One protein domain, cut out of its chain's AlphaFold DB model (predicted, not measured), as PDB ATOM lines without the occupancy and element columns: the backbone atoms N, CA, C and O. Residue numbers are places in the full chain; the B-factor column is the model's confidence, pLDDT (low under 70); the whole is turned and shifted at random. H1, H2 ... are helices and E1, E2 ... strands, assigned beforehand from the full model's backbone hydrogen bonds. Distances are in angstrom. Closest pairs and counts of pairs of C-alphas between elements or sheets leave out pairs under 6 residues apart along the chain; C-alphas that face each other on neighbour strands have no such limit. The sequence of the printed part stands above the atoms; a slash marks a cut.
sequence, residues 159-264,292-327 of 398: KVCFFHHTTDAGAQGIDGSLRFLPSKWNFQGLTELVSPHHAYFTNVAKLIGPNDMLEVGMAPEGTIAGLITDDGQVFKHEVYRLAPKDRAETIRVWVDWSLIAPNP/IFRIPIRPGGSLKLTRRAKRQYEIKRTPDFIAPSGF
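What this domain is: This is residues 159 to 264 and 292 to 327 of the 398 residues of the protein "Conserved uncharacterized protein" of Stigmatella aurantiaca (strain DW4/3-1) (UniProt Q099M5). A strongly twisted four-stranded sheet, E1 E5 E8 E7, and a two-stranded sheet, E2 E6, lie face to face as a sandwich with their strands crossed, and helix H1 packs on the larger sheet. The hairpin E3 and E4 lies away from this sandwich, and its strands' centres are the farthest from the mean of the C-alphas. The printed part has 142 residues with three named helices and eight named strands, in the order E1 H1 E2 H2 E3 E4 H3 E5 E6 E7 E8; the class is mixed, helices and strands. The larger sheet is mixed, the other two antiparallel. The whole is compact, with a radius of gyration of the C-alphas of 15.5 A and spans of 47 by 35 by 24 A.

Where its parts are: E1, residues 159 to 166, begins with C-alpha 159 at (297.861, 359.310, 304.953) and is 21.6 A long. H1, residues 168 to 177, is 14.0 A long, and E2, residues 197 to 202, 16.5 A. H2 is residues 210 to 215, E3 223 to 228, E4 234 to 238 and H3 244 to 247. E5, residues 249 to 256, is 22.6 A long. E6 is residues 292 to 297, E7 303 to 309, and E8 312 to 316, ending with C-alpha 316 at (305.469, 351.780, 304.028).

How they stand to each other: E1 is an edge strand, antiparallel to E5, with N 162 and O 253 2.8 A apart. E5 is parallel to E8, with N 313 and O 252 at 2.9 A. E8 and E7 form an antiparallel hairpin, with N 314 and O 306 at 2.8 A. H1 is on one face of this sheet, making two layers, at a height over the sheet of 8.1 A; it lies over E1, at 22 degrees on the local plane, and only just not over E8, on which 2 of its C-alphas fall. E2 and E6 are antiparallel, with N 199 and O 295 at 3.0 A. The closest C-alphas of E1 and E2 are those of His 164 and Phe 201, 4.9 A apart. In the hairpin E3 and E4, N 235 and O 227 are 2.8 A apart. H2 is close to but not clearly touching H3, with the C-alphas of Met 213 and Pro 244 closest at 6.9 A. H3 only grazes the larger sheet. In H1 and H2 every O i to N i+4 pair is within hydrogen-bond range; H3 is too short for one.

The domain as a whole: The C-alphas farthest apart, those of Gly 176 and Asp 231, are 50.3 A apart. Residues 265 to 291 are not printed, and C-alphas 264 and 292 are 10.7 A apart across the cut. Of the links printed whole, H1 to E2 is long, with 19 residues. The mean pLDDT of the printed part is 88.5; residues 220 to 228, 235 to 237 and 244 are under 70.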
ATOM      1  N   LYS A 159     296.529 358.904 305.410       98.44
ATOM      2  CA  LYS A 159     297.861 359.310 304.953       98.44
ATOM      3  C   LYS A 159     297.990 360.820 304.989       98.44
ATOM      4  O   LYS A 159     297.211 361.514 304.351       98.44
ATOM      5  N   VAL A 160     299.011 361.320 305.666       98.69
ATOM      6  CA  VAL A 160     299.281 362.750 305.831       98.69
ATOM      7  C   VAL A 160     300.556 363.118 305.083       98.69
ATOM      8  O   VAL A 160     301.548 362.390 305.140       98.69
ATOM      9  N   CYS A 161     300.529 364.233 304.357       98.56
ATOM     10  CA  CYS A 161     301.669 364.747 303.606       98.56
ATOM     11  C   CYS A 161     302.546 365.630 304.500       98.56
ATOM     12  O   CYS A 161     302.224 366.794 304.726       98.56
ATOM     13  N   PHE A 162     303.685 365.097 304.930       98.56
ATOM     14  CA  PHE A 162     304.718 365.823 305.661       98.56
ATOM     15  C   PHE A 162     305.889 366.228 304.758       98.56
ATOM     16  O   PHE A 162     305.973 365.829 303.588       98.56
ATOM     17  N   PHE A 163     306.821 366.989 305.324       97.94
ATOM     18  CA  PHE A 163     308.050 367.423 304.670       97.94
ATOM     19  C   PHE A 163     309.278 366.893 305.405       97.94
ATOM     20  O   PHE A 163     309.286 366.788 306.627       97.94
ATOM     21  N   HIS A 164     310.327 366.561 304.659       96.88
ATOM     22  CA  HIS A 164     311.643 366.271 305.216       96.88
ATOM     23  C   HIS A 164     312.686 367.162 304.545       96.88
ATOM     24  O   HIS A 164     312.771 367.196 303.313       96.88
ATOM     25  N   HIS A 165     313.467 367.867 305.362       94.56
ATOM     26  CA  HIS A 165     314.524 368.764 304.911       94.56
ATOM     27  C   HIS A 165     315.878 368.064 304.969       94.56
ATOM     28  O   HIS A 165     316.275 367.520 306.000       94.56
ATOM     29  N   THR A 166     316.602 368.079 303.854       92.94
ATOM     30  CA  THR A 166     317.869 367.364 303.701       92.94
ATOM     31  C   THR A 166     318.859 368.133 302.819       92.94
ATOM     32  O   THR A 166     318.527 369.136 302.194       92.94
ATOM     33  N   THR A 167     320.110 367.675 302.793       92.81
ATOM     34  CA  THR A 167     321.092 368.071 301.778       92.81
ATOM     35  C   THR A 167     320.717 367.464 300.425       92.81
ATOM     36  O   THR A 167     319.983 366.470 300.370       92.81
ATOM     37  N   ASP A 168     321.266 367.996 299.331       93.88
ATOM     38  CA  ASP A 168     321.039 367.417 298.001       93.88
ATOM     39  C   ASP A 168     321.556 365.979 297.888       93.88
ATOM     40  O   ASP A 168     320.821 365.106 297.431       93.88
ATOM     41  N   ALA A 169     322.735 365.684 298.443       94.31
ATOM     42  CA  ALA A 169     323.243 364.315 298.535       94.31
ATOM     43  C   ALA A 169     322.268 363.377 299.275       94.31
ATOM     44  O   ALA A 169     322.029 362.255 298.833       94.31
ATOM     45  N   GLY A 170     321.650 363.842 300.368       94.62
ATOM     46  CA  GLY A 170     320.638 363.065 301.084       94.62
ATOM     47  C   GLY A 170     319.368 362.852 300.256       94.62
ATOM     48  O   GLY A 170     318.839 361.744 300.218       94.62
ATOM     49  N   ALA A 171     318.908 363.873 299.527       95.75
ATOM     50  CA  ALA A 171     317.756 363.739 298.639       95.75
ATOM     51  C   ALA A 171     318.020 362.760 297.484       95.75
ATOM     52  O   ALA A 171     317.161 361.930 297.187       95.75
ATOM     53  N   GLN A 172     319.205 362.823 296.867       95.75
ATOM     54  CA  GLN A 172     319.637 361.881 295.831       95.75
ATOM     55  C   GLN A 172     319.758 360.455 296.383       95.75
ATOM     56  O   GLN A 172     319.282 359.510 295.757       95.75
ATOM     57  N   GLY A 173     320.324 360.295 297.584       96.38
ATOM     58  CA  GLY A 173     320.413 359.004 298.267       96.38
ATOM     59  C   GLY A 173     319.040 358.389 298.546       96.38
ATOM     60  O   GLY A 173     318.837 357.196 298.317       96.38
ATOM     61  N   ILE A 174     318.069 359.198 298.976       96.50
ATOM     62  CA  ILE A 174     316.678 358.764 299.172       96.50
ATOM     63  C   ILE A 174     316.024 358.389 297.833       96.50
ATOM     64  O   ILE A 174     315.372 357.350 297.746       96.50
ATOM     65  N   ASP A 175     316.215 359.197 296.784       96.38
ATOM     66  CA  ASP A 175     315.640 358.947 295.455       96.38
ATOM     67  C   ASP A 175     316.179 357.646 294.839       96.38
ATOM     68  O   ASP A 175     315.397 356.834 294.340       96.38
ATOM     69  N   GLY A 176     317.494 357.418 294.936       96.69
ATOM     70  CA  GLY A 176     318.164 356.238 294.391       96.69
ATOM     71  C   GLY A 176     317.921 354.958 295.192       96.69
ATOM     72  O   GLY A 176     317.764 353.891 294.604       96.69
ATOM     73  N   SER A 177     317.860 355.041 296.525       97.06
ATOM     74  CA  SER A 177     317.684 353.855 297.379       97.06
ATOM     75  C   SER A 177     316.225 353.499 297.668       97.06
ATOM     76  O   SER A 177     315.943 352.358 298.040       97.06
ATOM     77  N   LEU A 178     315.303 354.466 297.555       97.56
ATOM     78  CA  LEU A 178     313.920 354.367 298.040       97.56
ATOM     79  C   LEU A 178     313.836 353.883 299.498       97.56
ATOM     80  O   LEU A 178     312.900 353.183 299.902       97.56
ATOM     81  N   ARG A 179     314.826 354.270 300.303       96.50
ATOM     82  CA  ARG A 179     314.879 354.009 301.737       96.50
ATOM     83  C   ARG A 179     315.024 355.310 302.495       96.50
ATOM     84  O   ARG A 179     315.688 356.242 302.050       96.50
ATOM     85  N   PHE A 180     314.414 355.338 303.670       95.44
ATOM     86  CA  PHE A 180     314.601 356.406 304.631       95.44
ATOM     87  C   PHE A 180     315.299 355.833 305.860       95.44
ATOM     88  O   PHE A 180     314.772 354.928 306.517       95.44
ATOM     89  N   LEU A 181     316.497 356.336 306.141       95.00
ATOM     90  CA  LEU A 181     317.269 355.940 307.311       95.00
ATOM     91  C   LEU A 181     316.861 356.817 308.500       95.00
ATOM     92  O   LEU A 181     316.774 358.038 308.341       95.00
ATOM     93  N   PRO A 182     316.584 356.231 309.673       94.88
ATOM     94  CA  PRO A 182     316.283 357.021 310.848       94.88
ATOM     95  C   PRO A 182     317.544 357.726 311.356       94.88
ATOM     96  O   PRO A 182     318.659 357.217 311.243       94.88
ATOM     97  N   SER A 183     317.353 358.888 311.967       93.69
ATOM     98  CA  SER A 183     318.391 359.555 312.734       93.69
ATOM     99  C   SER A 183     318.598 358.830 314.059       93.69
ATOM    100  O   SER A 183     317.635 358.524 314.767       93.69
ATOM    101  N   LYS A 184     319.865 358.609 314.410       94.44
ATOM    102  CA  LYS A 184     320.272 358.163 315.746       94.44
ATOM    103  C   LYS A 184     320.296 359.294 316.775       94.44
ATOM    104  O   LYS A 184     320.611 359.042 317.921       94.44
ATOM    105  N   TRP A 185     320.008 360.529 316.375       91.69
ATOM    106  CA  TRP A 185     319.992 361.693 317.257       91.69
ATOM    107  C   TRP A 185     318.556 362.064 317.634       91.69
ATOM    108  O   TRP A 185     317.640 361.846 316.833       91.69
ATOM    109  N   ASN A 186     318.354 362.645 318.819       88.56
ATOM    110  CA  ASN A 186     317.084 363.269 319.210       88.56
ATOM    111  C   ASN A 186     316.670 364.368 318.208       88.56
ATOM    112  O   ASN A 186     317.464 364.786 317.362       88.56
ATOM    113  N   PHE A 187     315.422 364.843 318.261       83.44
ATOM    114  CA  PHE A 187     314.929 365.803 317.256       83.44
ATOM    115  C   PHE A 187     315.648 367.163 317.292       83.44
ATOM    116  O   PHE A 187     315.559 367.906 316.321       83.44
ATOM    117  N   GLN A 188     316.398 367.466 318.358       81.00
ATOM    118  CA  GLN A 188     317.281 368.639 318.438       81.00
ATOM    119  C   GLN A 188     318.717 368.378 317.953       81.00
ATOM    120  O   GLN A 188     319.515 369.310 317.893       81.00
ATOM    121  N   GLY A 189     319.064 367.130 317.612       82.44
ATOM    122  CA  GLY A 189     320.350 366.743 317.025       82.44
ATOM    123  C   GLY A 189     321.556 366.793 317.972       82.44
ATOM    124  O   GLY A 189     322.677 366.955 317.503       82.44
ATOM    125  N   LEU A 190     321.335 366.679 319.282       78.06
ATOM    126  CA  LEU A 190     322.357 366.877 320.323       78.06
ATOM    127  C   LEU A 190     322.812 365.590 320.985       78.06
ATOM    128  O   LEU A 190     323.941 365.473 321.452       78.06
ATOM    129  N   THR A 191     321.891 364.646 321.117       85.50
ATOM    130  CA  THR A 191     322.092 363.463 321.939       85.50
ATOM    131  C   THR A 191     321.763 362.227 321.129       85.50
ATOM    132  O   THR A 191     320.706 362.162 320.498       85.50
ATOM    133  N   GLU A 192     322.681 361.259 321.125       91.12
ATOM    134  CA  GLU A 192     322.419 359.959 320.516       91.12
ATOM    135  C   GLU A 192     321.367 359.206 321.335       91.12
ATOM    136  O   GLU A 192     321.446 359.110 322.561       91.12
ATOM    137  N   LEU A 193     320.377 358.680 320.626       90.44
ATOM    138  CA  LEU A 193     319.304 357.856 321.141       90.44
ATOM    139  C   LEU A 193     319.792 356.415 321.231       90.44
ATOM    140  O   LEU A 193     320.335 355.875 320.269       90.44
ATOM    141  N   VAL A 194     319.523 355.766 322.362       88.56
ATOM    142  CA  VAL A 194     319.772 354.325 322.511       88.56
ATOM    143  C   VAL A 194     318.759 353.533 321.678       88.56
ATOM    144  O   VAL A 194     319.118 352.657 320.897       88.56
ATOM    145  N   SER A 195     317.472 353.839 321.854       87.94
ATOM    146  CA  SER A 195     316.342 353.290 321.103       87.94
ATOM    147  C   SER A 195     315.063 354.013 321.545       87.94
ATOM    148  O   SER A 195     314.937 354.295 322.736       87.94
ATOM    149  N   PRO A 196     314.086 354.263 320.658       93.00
ATOM    150  CA  PRO A 196     314.135 354.069 319.210       93.00
ATOM    151  C   PRO A 196     314.992 355.136 318.508       93.00
ATOM    152  O   PRO A 196     315.192 356.226 319.028       93.00
ATOM    153  N   HIS A 197     315.462 354.843 317.293       95.44
ATOM    154  CA  HIS A 197     315.875 355.894 316.359       95.44
ATOM    155  C   HIS A 197     314.629 356.469 315.674       95.44
ATOM    156  O   HIS A 197     313.592 355.807 315.604       95.44
ATOM    157  N   HIS A 198     314.716 357.671 315.108       95.81
ATOM    158  CA  HIS A 198     313.540 358.330 314.536       95.81
ATOM    159  C   HIS A 198     313.769 358.841 313.119       95.81
ATOM    160  O   HIS A 198     314.779 359.474 312.813       95.81
ATOM    161  N   ALA A 199     312.785 358.626 312.249       96.50
ATOM    162  CA  ALA A 199     312.641 359.428 311.041       96.50
ATOM    163  C   ALA A 199     311.848 360.697 311.383       96.50
ATOM    164  O   ALA A 199     310.725 360.589 311.882       96.50
ATOM    165  N   TYR A 200     312.432 361.869 311.124       95.88
ATOM    166  CA  TYR A 200     311.833 363.168 311.431       95.88
ATOM    167  C   TYR A 200     311.260 363.842 310.185       95.88
ATOM    168  O   TYR A 200     311.914 363.933 309.139       95.88
ATOM    169  N   PHE A 201     310.049 364.361 310.345       97.50
ATOM    170  CA  PHE A 201     309.306 365.126 309.357       97.50
ATOM    171  C   PHE A 201     308.743 366.392 309.996       97.50
ATOM    172  O   PHE A 201     308.717 366.517 311.217       97.50
ATOM    173  N   THR A 202     308.264 367.321 309.181       97.19
ATOM    174  CA  THR A 202     307.677 368.575 309.651       97.19
ATOM    175  C   THR A 202     306.427 368.971 308.865       97.19
ATOM    176  O   THR A 202     306.188 368.458 307.766       97.19
ATOM    177  N   ASN A 203     305.616 369.870 309.430       96.19
ATOM    178  CA  ASN A 203     304.567 370.594 308.706       96.19
ATOM    179  C   ASN A 203     305.091 371.845 307.964       96.19
ATOM    180  O   ASN A 203     304.326 372.487 307.243       96.19
ATOM    181  N   VAL A 204     306.376 372.177 308.102       94.38
ATOM    182  CA  VAL A 204     307.025 373.311 307.436       94.38
ATOM    183  C   VAL A 204     307.454 372.912 306.023       94.38
ATOM    184  O   VAL A 204     308.294 372.043 305.823       94.38
ATOM    185  N   ALA A 205     306.866 373.538 305.003       93.81
ATOM    186  CA  ALA A 205     307.127 373.163 303.609       93.81
ATOM    187  C   ALA A 205     308.489 373.636 303.080       93.81
ATOM    188  O   ALA A 205     308.993 373.090 302.099       93.81
ATOM    189  N   LYS A 206     309.066 374.680 303.682       91.44
ATOM    190  CA  LYS A 206     310.343 375.271 303.282       91.44
ATOM    191  C   LYS A 206     310.946 376.040 304.452       91.44
ATOM    192  O   LYS A 206     310.235 376.797 305.098       91.44
ATOM    193  N   LEU A 207     312.253 375.894 304.648       88.94
ATOM    194  CA  LEU A 207     313.028 376.666 305.616       88.94
ATOM    195  C   LEU A 207     313.518 377.949 304.932       88.94
ATOM    196  O   LEU A 207     314.358 377.894 304.034       88.94
ATOM    197  N   ILE A 208     312.939 379.093 305.287       86.00
ATOM    198  CA  ILE A 208     313.249 380.401 304.695       86.00
ATOM    199  C   ILE A 208     314.139 381.205 305.642       86.00
ATOM    200  O   ILE A 208     315.080 381.856 305.188       86.00
ATOM    201  N   GLY A 209     313.866 381.152 306.946       82.12
ATOM    202  CA  GLY A 209     314.581 381.951 307.936       82.12
ATOM    203  C   GLY A 209     314.815 381.254 309.277       82.12
ATOM    204  O   GLY A 209     314.465 380.088 309.454       82.12
ATOM    205  N   PRO A 210     315.415 381.975 310.242       79.50
ATOM    206  CA  PRO A 210     315.726 381.441 311.567       79.50
ATOM    207  C   PRO A 210     314.511 380.892 312.326       79.50
ATOM    208  O   PRO A 210     314.640 379.861 312.973       79.50
ATOM    209  N   ASN A 211     313.335 381.517 312.214       80.44
ATOM    210  CA  ASN A 211     312.138 381.054 312.931       80.44
ATOM    211  C   ASN A 211     311.663 379.687 312.416       80.44
ATOM    212  O   ASN A 211     311.287 378.839 313.219       80.44
ATOM    213  N   ASP A 212     311.776 379.430 311.107       84.38
ATOM    214  CA  ASP A 212     311.475 378.109 310.543       84.38
ATOM    215  C   ASP A 212     312.454 377.051 311.074       84.38
ATOM    216  O   ASP A 212     312.054 375.924 311.347       84.38
ATOM    217  N   MET A 213     313.735 377.417 311.246       82.81
ATOM    218  CA  MET A 213     314.746 376.531 311.836       82.81
ATOM    219  C   MET A 213     314.389 376.176 313.279       82.81
ATOM    220  O   MET A 213     314.425 374.998 313.635       82.81
ATOM    221  N   LEU A 214     314.002 377.175 314.079       81.88
ATOM    222  CA  LEU A 214     313.587 376.974 315.468       81.88
ATOM    223  C   LEU A 214     312.373 376.044 315.554       81.88
ATOM    224  O   LEU A 214     312.360 375.144 316.391       81.88
ATOM    225  N   GLU A 215     311.403 376.207 314.649       84.50
ATOM    226  CA  GLU A 215     310.202 375.365 314.580       84.50
ATOM    227  C   GLU A 215     310.529 373.888 314.291       84.50
ATOM    228  O   GLU A 215     309.811 372.989 314.727       84.50
ATOM    229  N   VAL A 216     311.624 373.622 313.570       85.88
ATOM    230  CA  VAL A 216     312.099 372.263 313.262       85.88
ATOM    231  C   VAL A 216     313.244 371.796 314.164       85.88
ATOM    232  O   VAL A 216     313.947 370.847 313.819       85.88
ATOM    233  N   GLY A 217     313.420 372.429 315.330       79.25
ATOM    234  CA  GLY A 217     314.362 371.987 316.362       79.25
ATOM    235  C   GLY A 217     315.830 372.307 316.067       79.25
ATOM    236  O   GLY A 217     316.718 371.641 316.595       79.25
ATOM    237  N   MET A 218     316.101 373.304 315.223       81.31
ATOM    238  CA  MET A 218     317.445 373.711 314.794       81.31
ATOM    239  C   MET A 218     317.684 375.205 315.059       81.31
ATOM    240  O   MET A 218     316.742 375.985 315.151       81.31
ATOM    241  N   ALA A 219     318.947 375.641 315.125       76.81
ATOM    242  CA  ALA A 219     319.266 377.073 315.187       76.81
ATOM    243  C   ALA A 219     320.499 377.439 314.343       76.81
ATOM    244  O   ALA A 219     321.474 376.683 314.332       76.81
ATOM    245  N   PRO A 220     320.525 378.626 313.700       67.06
ATOM    246  CA  PRO A 220     321.692 379.098 312.945       67.06
ATOM    247  C   PRO A 220     322.980 379.191 313.773       67.06
ATOM    248  O   PRO A 220     324.063 378.870 313.280       67.06
ATOM    249  N   GLU A 221     322.860 379.580 315.043       67.94
ATOM    250  CA  GLU A 221     324.002 379.712 315.955       67.94
ATOM    251  C   GLU A 221     324.251 378.472 316.814       67.94
ATOM    252  O   GLU A 221     325.186 378.455 317.605       67.94
ATOM    253  N   GLY A 222     323.450 377.413 316.653       62.78
ATOM    254  CA  GLY A 222     323.607 376.186 317.438       62.78
ATOM    255  C   GLY A 222     323.284 376.358 318.921       62.78
ATOM    256  O   GLY A 222     323.682 375.559 319.760       62.78
ATOM    257  N   THR A 223     322.581 377.427 319.277       62.09
ATOM    258  CA  THR A 223     322.111 377.663 320.638       62.09
ATOM    259  C   THR A 223     320.743 378.310 320.557       62.09
ATOM    260  O   THR A 223     320.572 379.321 319.875       62.09
ATOM    261  N   ILE A 224     319.774 377.737 321.267       63.78
ATOM    262  CA  ILE A 224     318.544 378.444 321.602       63.78
ATOM    263  C   ILE A 224     318.828 379.145 322.927       63.78
ATOM    264  O   ILE A 224     318.951 378.521 323.982       63.78
ATOM    265  N   ALA A 225     319.017 380.460 322.860       46.25
ATOM    266  CA  ALA A 225     319.152 381.268 324.057       46.25
ATOM    267  C   ALA A 225     317.772 381.455 324.697       46.25
ATOM    268  O   ALA A 225     316.856 381.939 324.038       46.25
ATOM    269  N   GLY A 226     317.656 381.142 325.988       53.22
ATOM    270  CA  GLY A 226     316.576 381.666 326.814       53.22
ATOM    271  C   GLY A 226     315.371 380.754 326.984       53.22
ATOM    272  O   GLY A 226     314.250 381.228 326.861       53.22
ATOM    273  N   LEU A 227     315.579 379.471 327.278       60.84
ATOM    274  CA  LEU A 227     314.471 378.630 327.715       60.84
ATOM    275  C   LEU A 227     314.103 379.041 329.141       60.84
ATOM    276  O   LEU A 227     314.937 378.937 330.041       60.84
ATOM    277  N   ILE A 228     312.906 379.598 329.302       67.56
ATOM    278  CA  ILE A 228     312.430 380.152 330.566       67.56
ATOM    279  C   ILE A 228     311.506 379.122 331.205       67.56
ATOM    280  O   ILE A 228     310.503 378.736 330.606       67.56
ATOM    281  N   THR A 229     311.871 378.638 332.388       77.50
ATOM    282  CA  THR A 229     310.986 377.807 333.210       77.50
ATOM    283  C   THR A 229     309.785 378.625 333.688       77.50
ATOM    284  O   THR A 229     309.833 379.855 333.708       77.50
ATOM    285  N   ASP A 230     308.714 377.973 334.139       81.25
ATOM    286  CA  ASP A 230     307.517 378.694 334.612       81.25
ATOM    287  C   ASP A 230     307.789 379.638 335.800       81.25
ATOM    288  O   ASP A 230     307.016 380.559 336.055       81.25
ATOM    289  N   ASP A 231     308.875 379.422 336.547       78.62
ATOM    290  CA  ASP A 231     309.330 380.276 337.650       78.62
ATOM    291  C   ASP A 231     310.381 381.327 337.230       78.62
ATOM    292  O   ASP A 231     310.922 382.038 338.078       78.62
ATOM    293  N   GLY A 232     310.640 381.477 335.926       74.31
ATOM    294  CA  GLY A 232     311.455 382.555 335.365       74.31
ATOM    295  C   GLY A 232     312.956 382.264 335.274       74.31
ATOM    296  O   GLY A 232     313.729 383.179 334.969       74.31
ATOM    297  N   GLN A 233     313.399 381.029 335.526       75.75
ATOM    298  CA  GLN A 233     314.807 380.657 335.381       75.75
ATOM    299  C   GLN A 233     315.164 380.529 333.905       75.75
ATOM    300  O   GLN A 233     314.466 379.880 333.133       75.75
ATOM    301  N   VAL A 234     316.278 381.140 333.513       72.81
ATOM    302  CA  VAL A 234     316.728 381.163 332.121       72.81
ATOM    303  C   VAL A 234     317.823 380.127 331.919       72.81
ATOM    304  O   VAL A 234     318.925 380.263 332.453       72.81
ATOM    305  N   PHE A 235     317.551 379.131 331.086       69.81
ATOM    306  CA  PHE A 235     318.522 378.132 330.665       69.81
ATOM    307  C   PHE A 235     318.989 378.393 329.229       69.81
ATOM    308  O   PHE A 235     318.219 378.784 328.346       69.81
ATOM    309  N   LYS A 236     320.284 378.183 328.981       69.19
ATOM    310  CA  LYS A 236     320.843 378.173 327.628       69.19
ATOM    311  C   LYS A 236     320.995 376.730 327.197       69.19
ATOM    312  O   LYS A 236     321.716 375.977 327.842       69.19
ATOM    313  N   HIS A 237     320.339 376.379 326.101       67.88
ATOM    314  CA  HIS A 237     320.390 375.038 325.547       67.88
ATOM    315  C   HIS A 237     321.066 375.088 324.184       67.88
ATOM    316  O   HIS A 237     320.625 375.808 323.281       67.88
ATOM    317  N   GLU A 238     322.162 374.352 324.041       71.81
ATOM    318  CA  GLU A 238     322.753 374.124 322.727       71.81
ATOM    319  C   GLU A 238     321.744 373.365 321.866       71.81
ATOM    320  O   GLU A 238     320.981 372.563 322.380       71.81
ATOM    321  N   VAL A 239     321.705 373.624 320.565       71.56
ATOM    322  CA  VAL A 239     320.917 372.840 319.603       71.56
ATOM    323  C   VAL A 239     321.752 372.596 318.361       71.56
ATOM    324  O   VAL A 239     322.764 373.261 318.143       71.56
ATOM    325  N   TYR A 240     321.329 371.665 317.509       73.81
ATOM    326  CA  TYR A 240     322.035 371.412 316.263       73.81
ATOM    327  C   TYR A 240     322.192 372.693 315.430       73.81
ATOM    328  O   TYR A 240     321.211 373.323 315.011       73.81
ATOM    329  N   ARG A 241     323.457 373.075 315.203       77.25
ATOM    330  CA  ARG A 241     323.813 374.248 314.409       77.25
ATOM    331  C   ARG A 241     323.598 373.958 312.938       77.25
ATOM    332  O   ARG A 241     324.247 373.073 312.381       77.25
ATOM    333  N   LEU A 242     322.744 374.744 312.297       74.44
ATOM    334  CA  LEU A 242     322.526 374.612 310.866       74.44
ATOM    335  C   LEU A 242     322.036 375.918 310.253       74.44
ATOM    336  O   LEU A 242     321.108 376.537 310.774       74.44
ATOM    337  N   ALA A 243     322.619 376.326 309.125       70.88
ATOM    338  CA  ALA A 243     322.063 377.427 308.354       70.88
ATOM    339  C   ALA A 243     320.929 376.909 307.448       70.88
ATOM    340  O   ALA A 243     321.030 375.795 306.928       70.88
ATOM    341  N   PRO A 244     319.884 377.711 307.162       69.56
ATOM    342  CA  PRO A 244     318.795 377.296 306.268       69.56
ATOM    343  C   PRO A 244     319.280 376.765 304.908       69.56
ATOM    344  O   PRO A 244     318.744 375.794 304.374       69.56
ATOM    345  N   LYS A 245     320.355 377.357 304.367       73.19
ATOM    346  CA  LYS A 245     320.971 376.953 303.091       73.19
ATOM    347  C   LYS A 245     321.556 375.534 303.103       73.19
ATOM    348  O   LYS A 245     321.655 374.919 302.046       73.19
ATOM    349  N   ASP A 246     321.908 375.003 304.271       77.19
ATOM    350  CA  ASP A 246     322.562 373.698 304.399       77.19
ATOM    351  C   ASP A 246     321.548 372.533 304.318       77.19
ATOM    352  O   ASP A 246     321.929 371.367 304.222       77.19
ATOM    353  N   ARG A 247     320.240 372.838 304.291       78.94
ATOM    354  CA  ARG A 247     319.133 371.903 304.010       78.94
ATOM    355  C   ARG A 247     318.236 372.440 302.895       78.94
ATOM    356  O   ARG A 247     317.018 372.522 303.036       78.94
ATOM    357  N   ALA A 248     318.860 372.822 301.782       83.25
ATOM    358  CA  ALA A 248     318.170 373.421 300.641       83.25
ATOM    359  C   ALA A 248     317.083 372.517 300.034       83.25
ATOM    360  O   ALA A 248     316.134 373.013 299.425       83.25
ATOM    361  N   GLU A 249     317.199 371.198 300.210       93.06
ATOM    362  CA  GLU A 249     316.280 370.254 299.603       93.06
ATOM    363  C   GLU A 249     315.150 369.852 300.536       93.06
ATOM    364  O   GLU A 249     315.350 369.500 301.696       93.06
ATOM    365  N   THR A 250     313.941 369.850 299.983       95.44
ATOM    366  CA  THR A 250     312.746 369.374 300.673       95.44
ATOM    367  C   THR A 250     312.094 368.267 299.864       95.44
ATOM    368  O   THR A 250     311.827 368.423 298.671       95.44
ATOM    369  N   ILE A 251     311.810 367.147 300.523       96.44
ATOM    370  CA  ILE A 251     311.022 366.055 299.951       96.44
ATOM    371  C   ILE A 251     309.655 365.994 300.630       96.44
ATOM    372  O   ILE A 251     309.530 366.264 301.826       96.44
ATOM    373  N   ARG A 252     308.625 365.622 299.867       98.25
ATOM    374  CA  ARG A 252     307.273 365.397 300.396       98.25
ATOM    375  C   ARG A 252     307.090 363.923 300.700       98.25
ATOM    376  O   ARG A 252     307.401 363.075 299.861       98.25
ATOM    377  N   VAL A 253     306.564 363.616 301.876       98.44
ATOM    378  CA  VAL A 253     306.422 362.236 302.333       98.44
ATOM    379  C   VAL A 253     305.022 362.014 302.877       98.44
ATOM    380  O   VAL A 253     304.601 362.656 303.832       98.44
ATOM    381  N   TRP A 254     304.301 361.093 302.252       98.62
ATOM    382  CA  TRP A 254     302.996 360.634 302.693       98.62
ATOM    383  C   TRP A 254     303.176 359.520 303.714       98.62
ATOM    384  O   TRP A 254     303.780 358.487 303.418       98.62
ATOM    385  N   VAL A 255     302.659 359.736 304.913       98.44
ATOM    386  CA  VAL A 255     302.827 358.832 306.048       98.44
ATOM    387  C   VAL A 255     301.458 358.472 306.581       98.44
ATOM    388  O   VAL A 255     300.648 359.358 306.835       98.44
ATOM    389  N   ASP A 256     301.194 357.181 306.762       97.88
ATOM    390  CA  ASP A 256     300.017 356.773 307.521       97.88
ATOM    391  C   ASP A 256     300.149 357.283 308.961       97.88
ATOM    392  O   ASP A 256     301.131 356.988 309.647       97.88
ATOM    393  N   TRP A 257     299.173 358.063 309.417       96.19
ATOM    394  CA  TRP A 257     299.230 358.741 310.706       96.19
ATOM    395  C   TRP A 257     299.348 357.781 311.902       96.19
ATOM    396  O   TRP A 257     299.770 358.216 312.971       96.19
ATOM    397  N   SER A 258     299.059 356.483 311.730       95.81
ATOM    398  CA  SER A 258     299.250 355.442 312.746       95.81
ATOM    399  C   SER A 258     300.728 355.179 313.055       95.81
ATOM    400  O   SER A 258     301.053 354.655 314.121       95.81
ATOM    401  N   LEU A 259     301.635 355.584 312.158       96.75
ATOM    402  CA  LEU A 259     303.084 355.468 312.328       96.75
ATOM    403  C   LEU A 259     303.693 356.625 313.129       96.75
ATOM    404  O   LEU A 259     304.841 356.539 313.556       96.75
ATOM    405  N   ILE A 260     302.949 357.714 313.321       96.69
ATOM    406  CA  ILE A 260     303.445 358.900 314.019       96.69
ATOM    407  C   ILE A 260     303.469 358.636 315.527       96.69
ATOM    408  O   ILE A 260     302.464 358.227 316.109       96.69
ATOM    409  N   ALA A 261     304.597 358.880 316.183       95.31
ATOM    410  CA  ALA A 261     304.662 358.876 317.638       95.31
ATOM    411  C   ALA A 261     304.177 360.216 318.226       95.31
ATOM    412  O   ALA A 261     304.325 361.264 317.585       95.31
ATOM    413  N   PRO A 262     303.603 360.196 319.444       94.81
ATOM    414  CA  PRO A 262     303.336 361.415 320.199       94.81
ATOM    415  C   PRO A 262     304.640 362.178 320.449       94.81
ATOM    416  O   PRO A 262     305.706 361.576 320.630       94.81
ATOM    417  N   ASN A 263     304.558 363.504 320.481       93.88
ATOM    418  CA  ASN A 263     305.668 364.328 320.949       93.88
ATOM    419  C   ASN A 263     305.712 364.348 322.481       93.88
ATOM    420  O   ASN A 263     304.693 364.055 323.113       93.88
ATOM    421  N   PRO A 264     306.867 364.674 323.079       92.81
ATOM    422  CA  PRO A 264     306.933 364.933 324.506       92.81
ATOM    423  C   PRO A 264     306.010 366.081 324.940       92.81
ATOM    424  O   PRO A 264     305.678 366.940 324.120       92.81
ATOM    425  N   ILE A 292     307.313 369.150 314.611       95.19
ATOM    426  CA  ILE A 292     308.160 367.978 314.336       95.19
ATOM    427  C   ILE A 292     307.373 366.686 314.543       95.19
ATOM    428  O   ILE A 292     306.918 366.380 315.643       95.19
ATOM    429  N   PHE A 293     307.285 365.868 313.504       97.25
ATOM    430  CA  PHE A 293     306.647 364.556 313.493       97.25
ATOM    431  C   PHE A 293     307.708 363.467 313.421       97.25
ATOM    432  O   PHE A 293     308.663 363.573 312.654       97.25
ATOM    433  N   ARG A 294     307.537 362.395 314.192       95.69
ATOM    434  CA  ARG A 294     308.545 361.341 314.311       95.69
ATOM    435  C   ARG A 294     307.951 359.957 314.114       95.69
ATOM    436  O   ARG A 294     306.864 359.671 314.614       95.69
ATOM    437  N   ILE A 295     308.680 359.107 313.397       97.25
ATOM    438  CA  ILE A 295     308.368 357.683 313.244       97.25
ATOM    439  C   ILE A 295     309.469 356.880 313.942       97.25
ATOM    440  O   ILE A 295     310.613 356.925 313.481       97.25
ATOM    441  N   PRO A 296     309.151 356.166 315.032       96.31
ATOM    442  CA  PRO A 296     310.115 355.353 315.768       96.31
ATOM    443  C   PRO A 296     310.466 354.065 315.009       96.31
ATOM    444  O   PRO A 296     309.600 353.319 314.539       96.31
ATOM    445  N   ILE A 297     311.764 353.807 314.882       96.75
ATOM    446  CA  ILE A 297     312.354 352.709 314.116       96.75
ATOM    447  C   ILE A 297     313.463 352.075 314.961       96.75
ATOM    448  O   ILE A 297     314.189 352.767 315.680       96.75
ATOM    449  N   ARG A 298     313.608 350.749 314.889       96.62
ATOM    450  CA  ARG A 298     314.710 350.038 315.552       96.62
ATOM    451  C   ARG A 298     316.072 350.578 315.087       96.62
ATOM    452  O   ARG A 298     316.227 350.858 313.894       96.62
ATOM    453  N   PRO A 299     317.075 350.673 315.977       96.12
ATOM    454  CA  PRO A 299     318.446 350.979 315.578       96.12
ATOM    455  C   PRO A 299     318.927 350.073 314.434       96.12
ATOM    456  O   PRO A 299     318.675 348.869 314.435       96.12
ATOM    457  N   GLY A 300     319.566 350.664 313.419       95.19
ATOM    458  CA  GLY A 300     319.994 349.966 312.195       95.19
ATOM    459  C   GLY A 300     318.876 349.640 311.190       95.19
ATOM    460  O   GLY A 300     319.167 349.216 310.073       95.19
ATOM    461  N   GLY A 301     317.609 349.859 311.553       96.06
ATOM    462  CA  GLY A 301     316.454 349.656 310.682       96.06
ATOM    463  C   GLY A 301     316.262 350.761 309.642       96.06
ATOM    464  O   GLY A 301     316.961 351.774 309.622       96.06
ATOM    465  N   SER A 302     315.275 350.580 308.762       96.06
ATOM    466  CA  SER A 302     314.903 351.595 307.764       96.06
ATOM    467  C   SER A 302     313.416 351.564 307.419       96.06
ATOM    468  O   SER A 302     312.734 350.548 307.575       96.06
ATOM    469  N   LEU A 303     312.905 352.681 306.897       96.62
ATOM    470  CA  LEU A 303     311.592 352.717 306.257       96.62
ATOM    471  C   LEU A 303     311.736 352.501 304.755       96.62
ATOM    472  O   LEU A 303     312.659 353.016 304.119       96.62
ATOM    473  N   LYS A 304     310.784 351.764 304.180       97.31
ATOM    474  CA  LYS A 304     310.670 351.597 302.729       97.31
ATOM    475  C   LYS A 304     309.817 352.715 302.147       97.31
ATOM    476  O   LYS A 304     308.767 353.043 302.702       97.31
ATOM    477  N   LEU A 305     310.249 353.250 301.012       97.88
ATOM    478  CA  LEU A 305     309.544 354.294 300.283       97.88
ATOM    479  C   LEU A 305     308.966 353.750 298.978       97.88
ATOM    480  O   LEU A 305     309.584 352.951 298.279       97.88
ATOM    481  N   THR A 306     307.783 354.229 298.615       98.00
ATOM    482  CA  THR A 306     307.235 354.102 297.261       98.00
ATOM    483  C   THR A 306     307.199 355.480 296.625       98.00
ATOM    484  O   THR A 306     306.681 356.423 297.221       98.00
ATOM    485  N   ARG A 307     307.753 355.622 295.420       97.88
ATOM    486  CA  ARG A 307     307.739 356.894 294.693       97.88
ATOM    487  C   ARG A 307     306.317 357.200 294.215       97.88
ATOM    488  O   ARG A 307     305.709 356.372 293.545       97.88
ATOM    489  N   ARG A 308     305.801 358.386 294.550       97.44
ATOM    490  CA  ARG A 308     304.546 358.936 294.001       97.44
ATOM    491  C   ARG A 308     304.819 359.891 292.840       97.44
ATOM    492  O   ARG A 308     304.116 359.868 291.841       97.44
ATOM    493  N   ALA A 309     305.856 360.716 292.972       96.56
ATOM    494  CA  ALA A 309     306.341 361.638 291.948       96.56
ATOM    495  C   ALA A 309     307.813 361.992 292.226       96.56
ATOM    496  O   ALA A 309     308.414 361.493 293.181       96.56
ATOM    497  N   LYS A 310     308.410 362.877 291.418       94.69
ATOM    498  CA  LYS A 310     309.757 363.407 291.687       94.69
ATOM    499  C   LYS A 310     309.789 364.069 293.071       94.69
ATOM    500  O   LYS A 310     309.019 364.995 293.316       94.69
ATOM    501  N   ARG A 311     310.673 363.589 293.956       94.69
ATOM    502  CA  ARG A 311     310.801 364.043 295.357       94.69
ATOM    503  C   ARG A 311     309.500 363.948 296.174       94.69
ATOM    504  O   ARG A 311     309.317 364.687 297.143       94.69
ATOM    505  N   GLN A 312     308.602 363.037 295.795       98.00
ATOM    506  CA  GLN A 312     307.396 362.727 296.561       98.00
ATOM    507  C   GLN A 312     307.287 361.224 296.783       98.00
ATOM    508  O   GLN A 312     307.266 360.446 295.826       98.00
ATOM    509  N   TYR A 313     307.171 360.826 298.043       98.44
ATOM    510  CA  TYR A 313     307.210 359.429 298.451       98.44
ATOM    511  C   TYR A 313     306.055 359.083 299.377       98.44
ATOM    512  O   TYR A 313     305.447 359.956 299.986       98.44
ATOM    513  N   GLU A 314     305.779 357.797 299.503       98.38
ATOM    514  CA  GLU A 314     304.921 357.230 300.534       98.38
ATOM    515  C   GLU A 314     305.736 356.271 301.396       98.38
ATOM    516  O   GLU A 314     306.425 355.400 300.862       98.38
ATOM    517  N   ILE A 315     305.639 356.413 302.717       97.75
ATOM    518  CA  ILE A 315     306.248 355.485 303.668       97.75
ATOM    519  C   ILE A 315     305.392 354.230 303.784       97.75
ATOM    520  O   ILE A 315     304.179 354.285 303.996       97.75
ATOM    521  N   LYS A 316     306.052 353.077 303.696       95.69
ATOM    522  CA  LYS A 316     305.469 351.780 304.028       95.69
ATOM    523  C   LYS A 316     305.944 351.353 305.406       95.69
ATOM    524  O   LYS A 316     307.133 351.435 305.714       95.69
ATOM    525  N   ARG A 317     305.010 350.846 306.212       93.19
ATOM    526  CA  ARG A 317     305.335 350.198 307.482       93.19
ATOM    527  C   ARG A 317     306.294 349.035 307.220       93.19
ATOM    528  O   ARG A 317     306.053 348.218 306.333       93.19
ATOM    529  N   THR A 318     307.369 348.969 307.990       94.62
ATOM    530  CA  THR A 318     308.351 347.880 307.949       94.62
ATOM    531  C   THR A 318     308.329 347.111 309.270       94.62
ATOM    532  O   THR A 318     307.803 347.623 310.262       94.62
ATOM    533  N   PRO A 319     308.901 345.895 309.328       96.12
ATOM    534  CA  PRO A 319     309.102 345.187 310.593       96.12
ATOM    535  C   PRO A 319     309.975 345.949 311.601       96.12
ATOM    536  O   PRO A 319     309.929 345.629 312.786       96.12
ATOM    537  N   ASP A 320     310.749 346.941 311.143       96.44
ATOM    538  CA  ASP A 320     311.614 347.784 311.977       96.44
ATOM    539  C   ASP A 320     310.843 348.877 312.729       96.44
ATOM    540  O   ASP A 320     311.391 349.483 313.646       96.44
ATOM    541  N   PHE A 321     309.590 349.146 312.352       96.31
ATOM    542  CA  PHE A 321     308.739 350.108 313.046       96.31
ATOM    543  C   PHE A 321     308.439 349.650 314.477       96.31
ATOM    544  O   PHE A 321     308.039 348.505 314.706       96.31
ATOM    545  N   ILE A 322     308.558 350.575 315.427       94.25
ATOM    546  CA  ILE A 322     308.216 350.349 316.832       94.25
ATOM    547  C   ILE A 322     306.875 351.027 317.103       94.25
ATOM    548  O   ILE A 322     306.722 352.220 316.885       94.25
ATOM    549  N   ALA A 323     305.873 350.285 317.571       90.19
ATOM    550  CA  ALA A 323     304.599 350.907 317.917       90.19
ATOM    551  C   ALA A 323     304.800 351.888 319.094       90.19
ATOM    552  O   ALA A 323     305.369 351.481 320.109       90.19
ATOM    553  N   PRO A 324     304.346 353.150 318.993       83.44
ATOM    554  CA  PRO A 324     304.436 354.083 320.107       83.44
ATOM    555  C   PRO A 324     303.576 353.592 321.276       83.44
ATOM    556  O   PRO A 324     302.396 353.295 321.087       83.44
ATOM    557  N   SER A 325     304.155 353.523 322.475       79.06
ATOM    558  CA  SER A 325     303.461 353.099 323.702       79.06
ATOM    559  C   SER A 325     303.298 354.215 324.738       79.06
ATOM    560  O   SER A 325     302.573 354.035 325.712       79.06
ATOM    561  N   GLY A 326     303.941 355.367 324.540       88.19
ATOM    562  CA  GLY A 326     303.936 356.476 325.490       88.19
ATOM    563  C   GLY A 326     304.678 357.702 324.962       88.19
ATOM    564  O   GLY A 326     304.996 357.786 323.774       88.19
ATOM    565  N   PHE A 327     304.942 358.652 325.854       90.94
ATOM    566  CA  PHE A 327     305.679 359.885 325.586       90.94
ATOM    567  C   PHE A 327     306.476 360.305 326.824       90.94
ATOM    568  O   PHE A 327     306.143 359.920 327.944       90.94
TER     569      PHE A 327